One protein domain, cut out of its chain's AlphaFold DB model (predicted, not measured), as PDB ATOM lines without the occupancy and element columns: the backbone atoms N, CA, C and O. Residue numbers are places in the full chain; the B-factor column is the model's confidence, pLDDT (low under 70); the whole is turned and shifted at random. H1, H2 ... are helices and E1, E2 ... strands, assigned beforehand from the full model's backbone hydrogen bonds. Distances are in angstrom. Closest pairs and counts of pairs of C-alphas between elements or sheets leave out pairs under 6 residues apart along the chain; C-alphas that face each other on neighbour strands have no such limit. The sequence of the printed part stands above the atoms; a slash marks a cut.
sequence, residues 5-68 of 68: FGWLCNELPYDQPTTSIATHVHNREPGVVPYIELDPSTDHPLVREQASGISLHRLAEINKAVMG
ATOM      1  N   PHE A   5      13.499 -24.394  28.114       97.69
ATOM      2  CA  PHE A   5      14.945 -24.427  27.959       97.69
ATOM      3  C   PHE A   5      15.353 -24.922  26.561       97.69
ATOM      4  O   PHE A   5      14.744 -25.852  26.025       97.69
ATOM      5  N   GLY A   6      16.425 -24.352  26.009       97.25
ATOM      6  CA  GLY A   6      17.079 -24.837  24.796       97.25
ATOM      7  C   GLY A   6      18.548 -24.426  24.718       97.25
ATOM      8  O   GLY A   6      18.984 -23.505  25.408       97.25
ATOM      9  N   TRP A   7      19.302 -25.079  23.837       97.62
ATOM     10  CA  TRP A   7      20.669 -24.689  23.491       97.62
ATOM     11  C   TRP A   7      20.683 -23.963  22.148       97.62
ATOM     12  O   TRP A   7      20.057 -24.428  21.192       97.62
ATOM     13  N   LEU A   8      21.421 -22.857  22.054       97.38
ATOM     14  CA  LEU A   8      21.733 -22.262  20.758       97.38
ATOM     15  C   LEU A   8      22.685 -23.202  20.006       97.38
ATOM     16  O   LEU A   8      23.758 -23.524  20.505       97.38
ATOM     17  N   CYS A   9      22.303 -23.644  18.809       96.31
ATOM     18  CA  CYS A   9      23.110 -24.557  17.985       96.31
ATOM     19  C   CYS A   9      23.638 -23.901  16.702       96.31
ATOM     20  O   CYS A   9      24.249 -24.576  15.877       96.31
ATOM     21  N   ASN A  10      23.387 -22.606  16.516       92.81
ATOM     22  CA  ASN A  10      23.808 -21.880  15.330       92.81
ATOM     23  C   ASN A  10      25.187 -21.276  15.567       92.81
ATOM     24  O   ASN A  10      25.400 -20.602  16.574       92.81
ATOM     25  N   GLU A  11      26.084 -21.471  14.609       93.50
ATOM     26  CA  GLU A  11      27.356 -20.767  14.563       93.50
ATOM     27  C   GLU A  11      27.160 -19.417  13.864       93.50
ATOM     28  O   GLU A  11      26.728 -19.338  12.713       93.50
ATOM     29  N   LEU A  12      27.416 -18.342  14.600       94.00
ATOM     30  CA  LEU A  12      27.350 -16.957  14.146       94.00
ATOM     31  C   LEU A  12      28.759 -16.336  14.167       94.00
ATOM     32  O   LEU A  12      29.584 -16.751  14.983       94.00
ATOM     33  N   PRO A  13      29.029 -15.316  13.330       94.62
ATOM     34  CA  PRO A  13      30.351 -14.704  13.146       94.62
ATOM     35  C   PRO A  13      30.753 -13.808  14.334       94.62
ATOM     36  O   PRO A  13      30.786 -12.575  14.250       94.62
ATOM     37  N   TYR A  14      31.044 -14.447  15.462       95.06
ATOM     38  CA  TYR A  14      31.603 -13.856  16.672       95.06
ATOM     39  C   TYR A  14      32.950 -14.516  16.972       95.06
ATOM     40  O   TYR A  14      33.159 -15.681  16.654       95.06
ATOM     41  N   ASP A  15      33.852 -13.785  17.629       94.19
ATOM     42  CA  ASP A  15      35.171 -14.315  18.016       94.19
ATOM     43  C   ASP A  15      35.077 -15.449  19.051       94.19
ATOM     44  O   ASP A  15      36.021 -16.213  19.249       94.19
ATOM     45  N   GLN A  16      33.940 -15.538  19.742       95.75
ATOM     46  CA  GLN A  16      33.631 -16.573  20.717       95.75
ATOM     47  C   GLN A  16      32.591 -17.545  20.138       95.75
ATOM     48  O   GLN A  16      31.704 -17.113  19.394       95.75
ATOM     49  N   PRO A  17      32.659 -18.846  20.487       95.88
ATOM     50  CA  PRO A  17      31.662 -19.815  20.056       95.88
ATOM     51  C   PRO A  17      30.258 -19.416  20.503       95.88
ATOM     52  O   PRO A  17      30.017 -19.123  21.672       95.88
ATOM     53  N   THR A  18      29.322 -19.463  19.563       96.56
ATOM     54  CA  THR A  18      27.905 -19.140  19.803       96.56
ATOM     55  C   THR A  18      27.047 -20.378  20.037       96.56
ATOM     56  O   THR A  18      25.936 -20.284  20.556       96.56
ATOM     57  N   THR A  19      27.577 -21.558  19.728       96.88
ATOM     58  CA  THR A  19      26.951 -22.831  20.073       96.88
ATOM     59  C   THR A  19      26.998 -23.082  21.578       96.88
ATOM     60  O   THR A  19      27.973 -22.729  22.240       96.88
ATOM     61  N   SER A  20      25.989 -23.773  22.103       96.00
ATOM     62  CA  SER A  20      25.872 -24.165  23.514       96.00
ATOM     63  C   SER A  20      25.696 -22.996  24.491       96.00
ATOM     64  O   SER A  20      25.901 -23.165  25.690       96.00
ATOM     65  N   ILE A  21      25.258 -21.826  24.015       97.88
ATOM     66  CA  ILE A  21      24.711 -20.777  24.885       97.88
ATOM     67  C   ILE A  21      23.302 -21.207  25.316       97.88
ATOM     68  O   ILE A  21      22.490 -21.617  24.481       97.88
ATOM     69  N   ALA A  22      23.019 -21.152  26.619       98.25
ATOM     70  CA  ALA A  22      21.706 -21.481  27.165       98.25
ATOM     71  C   ALA A  22      20.656 -20.459  26.709       98.25
ATOM     72  O   ALA A  22      20.934 -19.263  26.605       98.25
ATOM     73  N   THR A  23      19.440 -20.931  26.435       98.12
ATOM     74  CA  THR A  23      18.341 -20.096  25.941       98.12
ATOM     75  C   THR A  23      17.021 -20.415  26.632       98.12
ATOM     76  O   THR A  23      16.753 -21.561  27.007       98.12
ATOM     77  N   HIS A  24      16.174 -19.393  26.737       98.06
ATOM     78  CA  HIS A  24      14.757 -19.506  27.046       98.06
ATOM     79  C   HIS A  24      13.952 -19.258  25.764       98.06
ATOM     80  O   HIS A  24      13.979 -18.175  25.178       98.06
ATOM     81  N   VAL A  25      13.235 -20.284  25.310       97.50
ATOM     82  CA  VAL A  25      12.415 -20.246  24.098       97.50
ATOM     83  C   VAL A  25      10.991 -19.858  24.470       97.50
ATOM     84  O   VAL A  25      10.251 -20.621  25.100       97.50
ATOM     85  N   HIS A  26      10.595 -18.663  24.047       97.31
ATOM     86  CA  HIS A  26       9.267 -18.107  24.255       97.31
ATOM     87  C   HIS A  26       8.370 -18.467  23.073       97.31
ATOM     88  O   HIS A  26       8.593 -18.039  21.935       97.31
ATOM     89  N   ASN A  27       7.337 -19.259  23.351       95.88
ATOM     90  CA  ASN A  27       6.314 -19.580  22.363       95.88
ATOM     91  C   ASN A  27       5.443 -18.351  22.091       95.88
ATOM     92  O   ASN A  27       5.086 -17.625  23.018       95.88
ATOM     93  N   ARG A  28       5.096 -18.147  20.820       95.19
ATOM     94  CA  ARG A  28       4.261 -17.036  20.343       95.19
ATOM     95  C   ARG A  28       3.010 -17.569  19.647       95.19
ATOM     96  O   ARG A  28       2.775 -18.780  19.635       95.19
ATOM     97  N   GLU A  29       2.184 -16.675  19.115       95.75
ATOM     98  CA  GLU A  29       1.003 -17.056  18.349       95.75
ATOM     99  C   GLU A  29       1.376 -17.981  17.171       95.75
ATOM    100  O   GLU A  29       2.455 -17.840  16.586       95.75
ATOM    101  N   PRO A  30       0.500 -18.929  16.786       94.75
ATOM    102  CA  PRO A  30       0.748 -19.798  15.642       94.75
ATOM    103  C   PRO A  30       1.091 -19.010  14.370       94.75
ATOM    104  O   PRO A  30       0.409 -18.051  14.018       94.75
ATOM    105  N   GLY A  31       2.146 -19.434  13.670       95.44
ATOM    106  CA  GLY A  31       2.657 -18.758  12.471       95.44
ATOM    107  C   GLY A  31       3.707 -17.678  12.749       95.44
ATOM    108  O   GLY A  31       4.369 -17.228  11.816       95.44
ATOM    109  N   VAL A  32       3.924 -17.305  14.013       96.56
ATOM    110  CA  VAL A  32       5.029 -16.432  14.416       96.56
ATOM    111  C   VAL A  32       6.216 -17.300  14.829       96.56
ATOM    112  O   VAL A  32       6.071 -18.238  15.613       96.56
ATOM    113  N   VAL A  33       7.412 -16.994  14.316       94.88
ATOM    114  CA  VAL A  33       8.650 -17.671  14.751       94.88
ATOM    115  C   VAL A  33       8.801 -17.550  16.275       94.88
ATOM    116  O   VAL A  33       8.337 -16.564  16.822       94.88
ATOM    117  N   PRO A  34       9.411 -18.472  17.025       95.44
ATOM    118  CA  PRO A  34       9.612 -18.272  18.465       95.44
ATOM    119  C   PRO A  34      10.504 -17.059  18.772       95.44
ATOM    120  O   PRO A  34      11.267 -16.611  17.912       95.44
ATOM    121  N   TYR A  35      10.403 -16.513  19.985       96.69
ATOM    122  CA  TYR A  35      11.404 -15.569  20.489       96.69
ATOM    123  C   TYR A  35      12.436 -16.336  21.322       96.69
ATOM    124  O   TYR A  35      12.071 -17.105  22.210       96.69
ATOM    125  N   ILE A  36      13.714 -16.159  20.994       97.12
ATOM    126  CA  ILE A  36      14.834 -16.838  21.648       97.12
ATOM    127  C   ILE A  36      15.546 -15.815  22.521       97.12
ATOM    128  O   ILE A  36      16.168 -14.893  21.999       97.12
ATOM    129  N   GLU A  37      15.449 -15.975  23.833       97.62
ATOM    130  CA  GLU A  37      16.169 -15.160  24.808       97.62
ATOM    131  C   GLU A  37      17.420 -15.918  25.253       97.62
ATOM    132  O   GLU A  37      17.327 -17.066  25.693       97.62
ATOM    133  N   LEU A  38      18.596 -15.311  25.103       98.06
ATOM    134  CA  LEU A  38      19.850 -15.891  25.570       98.06
ATOM    135  C   LEU A  38      19.993 -15.682  27.078       98.06
ATOM    136  O   LEU A  38      19.578 -14.655  27.610       98.06
ATOM    137  N   ASP A  39      20.601 -16.649  27.762       96.81
ATOM    138  CA  ASP A  39      20.824 -16.556  29.201       96.81
ATOM    139  C   ASP A  39      21.739 -15.356  29.537       96.81
ATOM    140  O   ASP A  39      22.914 -15.353  29.146       96.81
ATOM    141  N   PRO A  40      21.241 -14.352  30.285       95.12
ATOM    142  CA  PRO A  40      21.979 -13.124  30.573       95.12
ATOM    143  C   PRO A  40      23.175 -13.334  31.512       95.12
ATOM    144  O   PRO A  40      24.001 -12.434  31.646       95.12
ATOM    145  N   SER A  41      23.285 -14.495  32.168       95.25
ATOM    146  CA  SER A  41      24.456 -14.849  32.979       95.25
ATOM    147  C   SER A  41      25.671 -15.247  32.132       95.25
ATOM    148  O   SER A  41      26.786 -15.318  32.652       95.25
ATOM    149  N   THR A  42      25.482 -15.472  30.828       96.88
ATOM    150  CA  THR A  42      26.568 -15.810  29.905       96.88
ATOM    151  C   THR A  42      27.315 -14.543  29.477       96.88
ATOM    152  O   THR A  42      26.765 -13.682  28.788       96.88
ATOM    153  N   ASP A  43      28.598 -14.442  29.831       96.25
ATOM    154  CA  ASP A  43      29.472 -13.352  29.383       96.25
ATOM    155  C   ASP A  43      29.894 -13.548  27.919       96.25
ATOM    156  O   ASP A  43      30.966 -14.071  27.621       96.25
ATOM    157  N   HIS A  44      29.022 -13.143  26.995       97.19
ATOM    158  CA  HIS A  44      29.258 -13.270  25.559       97.19
ATOM    159  C   HIS A  44      28.791 -12.012  24.796       97.19
ATOM    160  O   HIS A  44      27.726 -11.465  25.104       97.19
ATOM    161  N   PRO A  45      29.524 -11.538  23.764       96.25
ATOM    162  CA  PRO A  45      29.142 -10.347  22.995       96.25
ATOM    163  C   PRO A  45      27.731 -10.410  22.390       96.25
ATOM    164  O   PRO A  45      26.978  -9.453  22.529       96.25
ATOM    165  N   LEU A  46      27.341 -11.547  21.800       96.88
ATOM    166  CA  LEU A  46      25.976 -11.791  21.299       96.88
ATOM    167  C   LEU A  46      24.895 -11.562  22.374       96.88
ATOM    168  O   LEU A  46      23.858 -10.981  22.079       96.88
ATOM    169  N   VAL A  47      25.138 -11.994  23.619       97.75
ATOM    170  CA  VAL A  47      24.183 -11.835  24.732       97.75
ATOM    171  C   VAL A  47      24.024 -10.358  25.078       97.75
ATOM    172  O   VAL A  47      22.905  -9.867  25.215       97.75
ATOM    173  N   ARG A  48      25.139  -9.614  25.134       96.75
ATOM    174  CA  ARG A  48      25.106  -8.160  25.343       96.75
ATOM    175  C   ARG A  48      24.367  -7.440  24.221       96.75
ATOM    176  O   ARG A  48      23.489  -6.642  24.520       96.75
ATOM    177  N   GLU A  49      24.687  -7.737  22.962       96.81
ATOM    178  CA  GLU A  49      24.032  -7.130  21.794       96.81
ATOM    179  C   GLU A  49      22.527  -7.441  21.745       96.81
ATOM    180  O   GLU A  49      21.738  -6.581  21.356       96.81
ATOM    181  N   GLN A  50      22.098  -8.633  22.176       96.19
ATOM    182  CA  GLN A  50      20.671  -8.949  22.280       96.19
ATOM    183  C   GLN A  50      19.977  -8.108  23.364       96.19
ATOM    184  O   GLN A  50      18.859  -7.642  23.146       96.19
ATOM    185  N   ALA A  51      20.630  -7.900  24.510       95.94
ATOM    186  CA  ALA A  51      20.053  -7.182  25.645       95.94
ATOM    187  C   ALA A  51      20.035  -5.655  25.459       95.94
ATOM    188  O   ALA A  51      19.063  -4.998  25.830       95.94
ATOM    189  N   SER A  52      21.102  -5.074  24.902       96.25
ATOM    190  CA  SER A  52      21.237  -3.618  24.727       96.25
ATOM    191  C   SER A  52      20.840  -3.119  23.337       96.25
ATOM    192  O   SER A  52      20.743  -1.909  23.125       96.25
ATOM    193  N   GLY A  53      20.584  -4.035  22.404       96.12
ATOM    194  CA  GLY A  53      20.351  -3.735  21.000       96.12
ATOM    195  C   GLY A  53      21.638  -3.738  20.173       96.12
ATOM    196  O   GLY A  53      22.755  -3.596  20.671       96.12
ATOM    197  N   ILE A  54      21.459  -3.882  18.862       95.94
ATOM    198  CA  ILE A  54      22.536  -3.968  17.875       95.94
ATOM    199  C   ILE A  54      22.417  -2.826  16.864       95.94
ATOM    200  O   ILE A  54      21.314  -2.408  16.503       95.94
ATOM    201  N   SER A  55      23.547  -2.297  16.391       96.25
ATOM    202  CA  SER A  55      23.539  -1.267  15.348       96.25
ATOM    203  C   SER A  55      23.223  -1.867  13.972       96.25
ATOM    204  O   SER A  55      23.547  -3.023  13.694       96.25
ATOM    205  N   LEU A  56      22.646  -1.068  13.066       96.69
ATOM    206  CA  LEU A  56      22.380  -1.509  11.687       96.69
ATOM    207  C   LEU A  56      23.662  -1.900  10.937       96.69
ATOM    208  O   LEU A  56      23.643  -2.835  10.141       96.69
ATOM    209  N   HIS A  57      24.776  -1.213  11.209       96.38
ATOM    210  CA  HIS A  57      26.079  -1.561  10.644       96.38
ATOM    211  C   HIS A  57      26.508  -2.966  11.074       96.38
ATOM    212  O   HIS A  57      26.824  -3.801  10.231       96.38
ATOM    213  N   ARG A  58      26.453  -3.247  12.381       94.75
ATOM    214  CA  ARG A  58      26.829  -4.551  12.934       94.75
ATOM    215  C   ARG A  58      25.928  -5.671  12.409       94.75
ATOM    216  O   ARG A  58      26.417  -6.738  12.052       94.75
ATOM    217  N   LEU A  59      24.624  -5.413  12.288       94.25
ATOM    218  CA  LEU A  59      23.688  -6.352  11.668       94.25
ATOM    219  C   LEU A  59      24.072  -6.666  10.211       94.25
ATOM    220  O   LEU A  59      24.028  -7.826   9.803       94.25
ATOM    221  N   ALA A  60      24.470  -5.657   9.432       95.00
ATOM    222  CA  ALA A  60      24.899  -5.847   8.049       95.00
ATOM    223  C   ALA A  60      26.189  -6.683   7.944       95.00
ATOM    224  O   ALA A  60      26.287  -7.522   7.049       95.00
ATOM    225  N   GLU A  61      27.144  -6.504   8.863       94.50
ATOM    226  CA  GLU A  61      28.363  -7.327   8.940       94.50
ATOM    227  C   GLU A  61      28.035  -8.803   9.189       94.50
ATOM    228  O   GLU A  61      28.515  -9.670   8.460       94.50
ATOM    229  N   ILE A  62      27.172  -9.081  10.173       93.44
ATOM    230  CA  ILE A  62      26.737 -10.447  10.496       93.44
ATOM    231  C   ILE A  62      26.009 -11.065   9.300       93.44
ATOM    232  O   ILE A  62      26.326 -12.183   8.897       93.44
ATOM    233  N   ASN A  63      25.075 -10.332   8.687       92.94
ATOM    234  CA  ASN A  63      24.315 -10.832   7.542       92.94
ATOM    235  C   ASN A  63      25.221 -11.149   6.343       92.94
ATOM    236  O   ASN A  63      25.043 -12.177   5.692       92.94
ATOM    237  N   LYS A  64      26.222 -10.299   6.079       94.94
ATOM    238  CA  LYS A  64      27.215 -10.534   5.025       94.94
ATOM    239  C   LYS A  64      28.047 -11.790   5.288       94.94
ATOM    240  O   LYS A  64      28.365 -12.488   4.340       94.94
ATOM    241  N   ALA A  65      28.403 -12.068   6.538       91.44
ATOM    242  CA  ALA A  65      29.197 -13.244   6.884       91.44
ATOM    243  C   ALA A  65      28.386 -14.556   6.904       91.44
ATOM    244  O   ALA A  65      28.975 -15.620   6.750       91.44
ATOM    245  N   VAL A  66      27.061 -14.497   7.095       88.81
ATOM    246  CA  VAL A  66      26.186 -15.687   7.141       88.81
ATOM    247  C   VAL A  66      25.557 -16.019   5.782       88.81
ATOM    248  O   VAL A  66      25.412 -17.194   5.457       88.81
ATOM    249  N   MET A  67      25.137 -15.010   5.007       85.69
ATOM    250  CA  MET A  67      24.404 -15.197   3.739       85.69
ATOM    251  C   MET A  67      25.162 -14.743   2.483       85.69
ATOM    252  O   MET A  67      24.661 -14.963   1.379       85.69
ATOM    253  N   GLY A  68      26.301 -14.060   2.636       61.31
ATOM    254  CA  GLY A  68      27.163 -13.639   1.524       61.31
ATOM    255  C   GLY A  68      28.154 -14.718   1.120       61.31
ATOM    256  O   GLY A  68      28.509 -14.723  -0.079       61.31
TER     257      GLY A  68
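Overview. This is residues 5 to 68 of the 68 residues of the protein "Uncharacterized protein DUF2199" of Arthrobacter sp. 1704 (UniProt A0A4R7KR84). A small antiparallel sheet of three short strands, E1, E2 and E3, forms one end of a loose ring, and helix H2 forms the opposite end. The long loop of residues 8 to 21 runs out from the sheet toward the H2 end and back along one side, while the short helix H1 lies on the other side, past the E3 edge of the sheet; the tip of the E2 and E3 hairpin, residues 28 to 33, sticks out. The printed part has 64 residues, with three named strands and two named helices in the order E1, E2, E3, H1, H2 along the chain. The sheet's order is E1, E2, E3, all antiparallel, and the class is mixed, helices and strands. The whole is only just compact, close to loose, with a radius of gyration of the C-alphas of 12.5 A and spans of 30 by 28 by 22 A.

Arrangement. The sheet holds E1, residues 5 to 7, E2, residues 22 to 26, and E3, residues 35 to 38. These three form a meander, each strand the antiparallel neighbour of the one before. E2 is the inner strand, and E1 and E3 are the edge strands. E1 and E2 are a hairpin, though joined by a long link, and their directions stand at 128 degrees. The C-alphas of Gly 6 and Thr 23 face each other at 5.0 A; N 6 and O 23 are within hydrogen-bond range at 3.0 A, as are N 23 and O 6 at 2.8 A. E2 and E3 are a hairpin too, with directions at 156 degrees. The C-alphas of Thr 23 and Leu 38 face each other at 4.5 A, and N 24 and O 37 are within hydrogen-bond range at 2.8 A, as are N 35 and O 26 at 3.1 A. H1, residues 45 to 52, is on the sheet but only grazes it, with its residues 46 to 51. The closest C-alphas of E3 and H1 are those of Leu 38 and Val 47, 6.0 A apart. H2, residues 56 to 67, is not on the sheet, and it is apart from E1, E2 and E3. H1 and H2 are apart as well, though a tight link joins them. In both H1 and H2 every O i to N i+4 pair is within hydrogen-bond range.

Along the chain. E2, the longest strand, measures 13.2 A from first to last C-alpha. E1 begins at C-alpha 5, at (14.945, -24.427, 27.959), and measures 7.3 A; E3 measures 9.9 A. H1 is 8 residues long and measures 10.5 A, starting at C-alpha 45, at (29.142, -10.347, 22.995). H2, the longest helix with 12 residues, measures 16.0 A and ends at C-alpha 67, at (24.404, -15.197, 3.739).

Size, cuts and confidence. The outline is rounded, and the two C-alphas farthest apart are those of Asp 15 and Pro 30, 34.9 A. Asp 15 belongs to the long link from E1 to E2, 14 residues whose C-alphas lie 8 to 14 A from the mean of the C-alphas. Pro 30 belongs to residues 28 to 33, which stand free in the short link of 8 residues from E2 to E3. The link from E3 to H1, 6 residues, is short. The centre of E3 is nearest to the mean of the C-alphas, at 7.2 A, and that of H2 is farthest, at 12.8 A. The printed part has no cut and ends at residue 68, the chain's last residue. The mean pLDDT of the printed part is 95.2, and residue 68 alone is under 70.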